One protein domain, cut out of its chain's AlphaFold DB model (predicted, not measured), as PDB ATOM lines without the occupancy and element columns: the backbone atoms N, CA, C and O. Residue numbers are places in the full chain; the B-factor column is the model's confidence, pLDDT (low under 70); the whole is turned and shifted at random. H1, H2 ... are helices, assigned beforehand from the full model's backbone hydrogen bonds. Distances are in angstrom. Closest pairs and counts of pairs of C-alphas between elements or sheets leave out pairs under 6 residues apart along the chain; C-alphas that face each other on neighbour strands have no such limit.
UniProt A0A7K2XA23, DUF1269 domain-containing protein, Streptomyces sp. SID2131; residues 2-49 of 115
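What this domain is: This is residues 2 to 49 of the 115 residues of the protein "DUF1269 domain-containing protein" of Streptomyces sp. SID2131 (UniProt A0A7K2XA23). Two helices meet near their ends at a sharp corner and make an open, flat L, with the long H1 as one arm and the shorter H2 as the other. Most of each arm stands free, and residues 46 to 49 run on past the end of H2. The printed part has 48 residues with two named helices, H1 then H2, and no named strand; the class is all helix. It is extended, with a radius of gyration of the C-alphas of 16.7 A and spans of 51 by 30 by 7 A.

How they stand to each other: H1, residues 3 to 27, and H2, residues 29 to 45, only just touch, and only at the corner by their link, with 3 pairs of C-alphas within 8 A. The closest C-alphas are those of Ile 25 and Gly 32, 5.7 A apart. H1 touches H2 with residues 25 to 26 alone, and H2 touches H1 with residues 31 to 32 alone. Their lines are about perpendicular, at 80 degrees. Of the O i to N i+4 pairs, 20 of 21 in H1 and 11 of 13 in H2 are within hydrogen-bond range.

Where its parts are: H1 is 36.0 A long, from C-alpha 3 at (298.884, 284.410, 261.551) to C-alpha 27. H2 is 24.7 A long and ends at C-alpha 45 at (300.955, 285.476, 306.185).

The domain as a whole: The C-alphas of Pro 2 and Gly 49, the two farthest apart, are 51.5 A apart. The printed part has no cut, and the link from H1 to H2 is tight. Mean pLDDT of the printed part is 73.3; 23 residues are under 70, among them 2 to 7, 29 to 35 and 43 to 49.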
ATOM      1  N   PRO A   2     297.479 285.298 257.586       61.56
ATOM      2  CA  PRO A   2     296.658 284.370 258.383       61.56
ATOM      3  C   PRO A   2     297.074 284.259 259.862       61.56
ATOM      4  O   PRO A   2     296.217 284.097 260.721       61.56
ATOM      5  N   ALA A   3     298.353 284.485 260.184       61.34
ATOM      6  CA  ALA A   3     298.884 284.410 261.551       61.34
ATOM      7  C   ALA A   3     298.272 285.414 262.557       61.34
ATOM      8  O   ALA A   3     298.314 285.185 263.764       61.34
ATOM      9  N   LYS A   4     297.690 286.535 262.096       58.69
ATOM     10  CA  LYS A   4     297.081 287.535 262.996       58.69
ATOM     11  C   LYS A   4     295.726 287.066 263.541       58.69
ATOM     12  O   LYS A   4     295.367 287.420 264.657       58.69
ATOM     13  N   THR A   5     294.993 286.259 262.775       62.50
ATOM     14  CA  THR A   5     293.645 285.795 263.131       62.50
ATOM     15  C   THR A   5     293.679 284.732 264.231       62.50
ATOM     16  O   THR A   5     292.837 284.765 265.121       62.50
ATOM     17  N   GLU A   6     294.689 283.854 264.244       62.00
ATOM     18  CA  GLU A   6     294.870 282.860 265.314       62.00
ATOM     19  C   GLU A   6     295.207 283.512 266.662       62.00
ATOM     20  O   GLU A   6     294.619 283.157 267.679       62.00
ATOM     21  N   GLN A   7     296.081 284.525 266.686       63.34
ATOM     22  CA  GLN A   7     296.404 285.225 267.936       63.34
ATOM     23  C   GLN A   7     295.217 286.005 268.512       63.34
ATOM     24  O   GLN A   7     295.077 286.104 269.731       63.34
ATOM     25  N   ILE A   8     294.347 286.534 267.648       72.62
ATOM     26  CA  ILE A   8     293.107 287.202 268.063       72.62
ATOM     27  C   ILE A   8     292.089 286.178 268.588       72.62
ATOM     28  O   ILE A   8     291.394 286.455 269.561       72.62
ATOM     29  N   ALA A   9     292.021 284.984 267.995       71.00
ATOM     30  CA  ALA A   9     291.160 283.912 268.488       71.00
ATOM     31  C   ALA A   9     291.606 283.423 269.877       71.00
ATOM     32  O   ALA A   9     290.778 283.349 270.782       71.00
ATOM     33  N   LEU A  10     292.911 283.190 270.073       74.38
ATOM     34  CA  LEU A  10     293.484 282.818 271.372       74.38
ATOM     35  C   LEU A  10     293.235 283.889 272.447       74.38
ATOM     36  O   LEU A  10     292.854 283.553 273.572       74.38
ATOM     37  N   SER A  11     293.399 285.175 272.112       77.00
ATOM     38  CA  SER A  11     293.177 286.270 273.064       77.00
ATOM     39  C   SER A  11     291.697 286.488 273.391       77.00
ATOM     40  O   SER A  11     291.370 286.757 274.545       77.00
ATOM     41  N   ALA A  12     290.792 286.291 272.430       84.06
ATOM     42  CA  ALA A  12     289.351 286.351 272.658       84.06
ATOM     43  C   ALA A  12     288.862 285.211 273.563       84.06
ATOM     44  O   ALA A  12     288.086 285.453 274.485       84.06
ATOM     45  N   THR A  13     289.352 283.984 273.362       85.25
ATOM     46  CA  THR A  13     289.014 282.853 274.242       85.25
ATOM     47  C   THR A  13     289.574 283.024 275.650       85.25
ATOM     48  O   THR A  13     288.872 282.752 276.622       85.25
ATOM     49  N   ALA A  14     290.801 283.539 275.781       85.81
ATOM     50  CA  ALA A  14     291.383 283.849 277.084       85.81
ATOM     51  C   ALA A  14     290.615 284.980 277.790       85.81
ATOM     52  O   ALA A  14     290.348 284.896 278.989       85.81
ATOM     53  N   GLY A  15     290.202 286.007 277.040       87.38
ATOM     54  CA  GLY A  15     289.384 287.109 277.540       87.38
ATOM     55  C   GLY A  15     287.990 286.664 277.978       87.38
ATOM     56  O   GLY A  15     287.531 287.074 279.039       87.38
ATOM     57  N   ALA A  16     287.334 285.784 277.217       90.69
ATOM     58  CA  ALA A  16     286.027 285.230 277.571       90.69
ATOM     59  C   ALA A  16     286.090 284.352 278.831       90.69
ATOM     60  O   ALA A  16     285.202 284.434 279.679       90.69
ATOM     61  N   LEU A  17     287.159 283.563 278.988       92.69
ATOM     62  CA  LEU A  17     287.379 282.740 280.177       92.69
ATOM     63  C   LEU A  17     287.537 283.605 281.436       92.69
ATOM     64  O   LEU A  17     286.825 283.398 282.418       92.69
ATOM     65  N   TRP A  18     288.416 284.613 281.401       89.62
ATOM     66  CA  TRP A  18     288.596 285.528 282.535       89.62
ATOM     67  C   TRP A  18     287.368 286.412 282.771       89.62
ATOM     68  O   TRP A  18     286.986 286.631 283.919       89.62
ATOM     69  N   GLY A  19     286.703 286.857 281.705       88.75
ATOM     70  CA  GLY A  19     285.454 287.610 281.778       88.75
ATOM     71  C   GLY A  19     284.333 286.834 282.466       88.75
ATOM     72  O   GLY A  19     283.612 287.413 283.272       88.75
ATOM     73  N   LEU A  20     284.220 285.521 282.229       90.75
ATOM     74  CA  LEU A  20     283.262 284.666 282.937       90.75
ATOM     75  C   LEU A  20     283.612 284.499 284.417       90.75
ATOM     76  O   LEU A  20     282.721 284.590 285.258       90.75
ATOM     77  N   VAL A  21     284.887 284.291 284.751       86.81
ATOM     78  CA  VAL A  21     285.331 284.155 286.149       86.81
ATOM     79  C   VAL A  21     285.051 285.439 286.932       86.81
ATOM     80  O   VAL A  21     284.370 285.400 287.955       86.81
ATOM     81  N   PHE A  22     285.504 286.591 286.432       85.75
ATOM     82  CA  PHE A  22     285.246 287.877 287.086       85.75
ATOM     83  C   PHE A  22     283.760 288.245 287.068       85.75
ATOM     84  O   PHE A  22     283.251 288.748 288.066       85.75
ATOM     85  N   GLY A  23     283.045 287.934 285.984       86.06
ATOM     86  CA  GLY A  23     281.598 288.116 285.890       86.06
ATOM     87  C   GLY A  23     280.844 287.342 286.972       86.06
ATOM     88  O   GLY A  23     279.975 287.910 287.627       86.06
ATOM     89  N   MET A  24     281.222 286.088 287.237       84.19
ATOM     90  CA  MET A  24     280.626 285.277 288.308       84.19
ATOM     91  C   MET A  24     280.949 285.807 289.714       84.19
ATOM     92  O   MET A  24     280.077 285.786 290.585       84.19
ATOM     93  N   ILE A  25     282.167 286.316 289.935       81.25
ATOM     94  CA  ILE A  25     282.590 286.900 291.222       81.25
ATOM     95  C   ILE A  25     281.836 288.206 291.514       81.25
ATOM     96  O   ILE A  25     281.398 288.417 292.641       81.25
ATOM     97  N   VAL A  26     281.651 289.068 290.508       81.50
ATOM     98  CA  VAL A  26     280.928 290.347 290.652       81.50
ATOM     99  C   VAL A  26     279.416 290.132 290.784       81.50
ATOM    100  O   VAL A  26     278.763 290.843 291.542       81.50
ATOM    101  N   LEU A  27     278.855 289.133 290.090       83.31
ATOM    102  CA  LEU A  27     277.427 288.802 290.161       83.31
ATOM    103  C   LEU A  27     277.036 288.155 291.502       83.31
ATOM    104  O   LEU A  27     275.876 288.229 291.905       83.31
ATOM    105  N   THR A  28     278.003 287.561 292.211       76.56
ATOM    106  CA  THR A  28     277.791 286.899 293.504       76.56
ATOM    107  C   THR A  28     278.589 287.609 294.606       76.56
ATOM    108  O   THR A  28     279.687 287.166 294.956       76.56
ATOM    109  N   PRO A  29     278.054 288.689 295.208       66.06
ATOM    110  CA  PRO A  29     278.810 289.540 296.135       66.06
ATOM    111  C   PRO A  29     279.373 288.791 297.356       66.06
ATOM    112  O   PRO A  29     280.394 289.195 297.907       66.06
ATOM    113  N   GLY A  30     278.770 287.664 297.752       64.44
ATOM    114  CA  GLY A  30     279.250 286.842 298.868       64.44
ATOM    115  C   GLY A  30     280.567 286.095 298.606       64.44
ATOM    116  O   GLY A  30     281.351 285.907 299.532       64.44
ATOM    117  N   ILE A  31     280.857 285.704 297.360       68.25
ATOM    118  CA  ILE A  31     282.075 284.935 297.031       68.25
ATOM    119  C   ILE A  31     283.301 285.857 297.012       68.25
ATOM    120  O   ILE A  31     284.382 285.468 297.456       68.25
ATOM    121  N   GLY A  32     283.125 287.103 296.558       61.19
ATOM    122  CA  GLY A  32     284.194 288.102 296.522       61.19
ATOM    123  C   GLY A  32     284.731 288.466 297.907       61.19
ATOM    124  O   GLY A  32     285.941 288.599 298.073       61.19
ATOM    125  N   VAL A  33     283.860 288.555 298.920       65.50
ATOM    126  CA  VAL A  33     284.267 288.853 300.307       65.50
ATOM    127  C   VAL A  33     285.084 287.706 300.903       65.50
ATOM    128  O   VAL A  33     286.117 287.954 301.520       65.50
ATOM    129  N   VAL A  34     284.685 286.452 300.661       65.25
ATOM    130  CA  VAL A  34     285.443 285.271 301.109       65.25
ATOM    131  C   VAL A  34     286.804 285.204 300.417       65.25
ATOM    132  O   VAL A  34     287.819 285.001 301.080       65.25
ATOM    133  N   GLY A  35     286.852 285.438 299.101       65.75
ATOM    134  CA  GLY A  35     288.100 285.444 298.334       65.75
ATOM    135  C   GLY A  35     289.060 286.560 298.750       65.75
ATOM    136  O   GLY A  35     290.260 286.322 298.874       65.75
ATOM    137  N   ALA A  36     288.546 287.763 299.022       70.62
ATOM    138  CA  ALA A  36     289.347 288.891 299.491       70.62
ATOM    139  C   ALA A  36     289.836 288.702 300.935       70.62
ATOM    140  O   ALA A  36     290.987 289.021 301.226       70.62
ATOM    141  N   ALA A  37     289.008 288.141 301.821       68.94
ATOM    142  CA  ALA A  37     289.407 287.818 303.190       68.94
ATOM    143  C   ALA A  37     290.514 286.751 303.213       68.94
ATOM    144  O   ALA A  37     291.551 286.959 303.845       68.94
ATOM    145  N   LEU A  38     290.351 285.656 302.456       72.00
ATOM    146  CA  LEU A  38     291.396 284.638 302.311       72.00
ATOM    147  C   LEU A  38     292.659 285.211 301.654       72.00
ATOM    148  O   LEU A  38     293.767 284.947 302.114       72.00
ATOM    149  N   GLY A  39     292.504 286.002 300.590       66.88
ATOM    150  CA  GLY A  39     293.619 286.619 299.871       66.88
ATOM    151  C   GLY A  39     294.406 287.609 300.733       66.88
ATOM    152  O   GLY A  39     295.637 287.606 300.695       66.88
ATOM    153  N   GLY A  40     293.717 288.403 301.556       74.25
ATOM    154  CA  GLY A  40     294.322 289.316 302.525       74.25
ATOM    155  C   GLY A  40     295.083 288.577 303.624       74.25
ATOM    156  O   GLY A  40     296.236 288.916 303.900       74.25
ATOM    157  N   LEU A  41     294.488 287.515 304.178       67.56
ATOM    158  CA  LEU A  41     295.130 286.658 305.176       67.56
ATOM    159  C   LEU A  41     296.394 285.994 304.607       67.56
ATOM    160  O   LEU A  41     297.467 286.094 305.197       67.56
ATOM    161  N   ILE A  42     296.312 285.377 303.423       70.44
ATOM    162  CA  ILE A  42     297.455 284.724 302.758       70.44
ATOM    163  C   ILE A  42     298.548 285.743 302.391       70.44
ATOM    164  O   ILE A  42     299.738 285.470 302.569       70.44
ATOM    165  N   GLY A  43     298.161 286.931 301.918       68.62
ATOM    166  CA  GLY A  43     299.082 288.015 301.567       68.62
ATOM    167  C   GLY A  43     299.858 288.565 302.766       68.62
ATOM    168  O   GLY A  43     301.052 288.850 302.640       68.62
ATOM    169  N   LYS A  44     299.224 288.659 303.941       62.75
ATOM    170  CA  LYS A  44     299.895 289.054 305.188       62.75
ATOM    171  C   LYS A  44     300.681 287.912 305.828       62.75
ATOM    172  O   LYS A  44     301.797 288.142 306.278       62.75
ATOM    173  N   LEU A  45     300.200 286.669 305.763       63.94
ATOM    174  CA  LEU A  45     300.955 285.476 306.185       63.94
ATOM    175  C   LEU A  45     302.301 285.331 305.455       63.94
ATOM    176  O   LEU A  45     303.244 284.768 306.005       63.94
ATOM    177  N   ASN A  46     302.411 285.822 304.218       65.19
ATOM    178  CA  ASN A  46     303.686 285.891 303.495       65.19
ATOM    179  C   ASN A  46     304.664 286.929 304.073       65.19
ATOM    180  O   ASN A  46     305.871 286.753 303.934       65.19
ATOM    181  N   GLN A  47     304.160 287.997 304.696       62.91
ATOM    182  CA  GLN A  47     304.965 289.077 305.281       62.91
ATOM    183  C   GLN A  47     305.317 288.813 306.751       62.91
ATOM    184  O   GLN A  47     306.377 289.226 307.203       62.91
ATOM    185  N   MET A  48     304.479 288.058 307.466       61.62
ATOM    186  CA  MET A  48     304.612 287.755 308.901       61.62
ATOM    187  C   MET A  48     305.723 286.742 309.255       61.62
ATOM    188  O   MET A  48     305.796 286.272 310.382       61.62
ATOM    189  N   GLY A  49     306.615 286.394 308.319       60.59
ATOM    190  CA  GLY A  49     307.835 285.645 308.649       60.59
ATOM    191  C   GLY A  49     307.675 284.129 308.811       60.59
ATOM    192  O   GLY A  49     308.549 283.496 309.396       60.59
TER     193      GLY A  49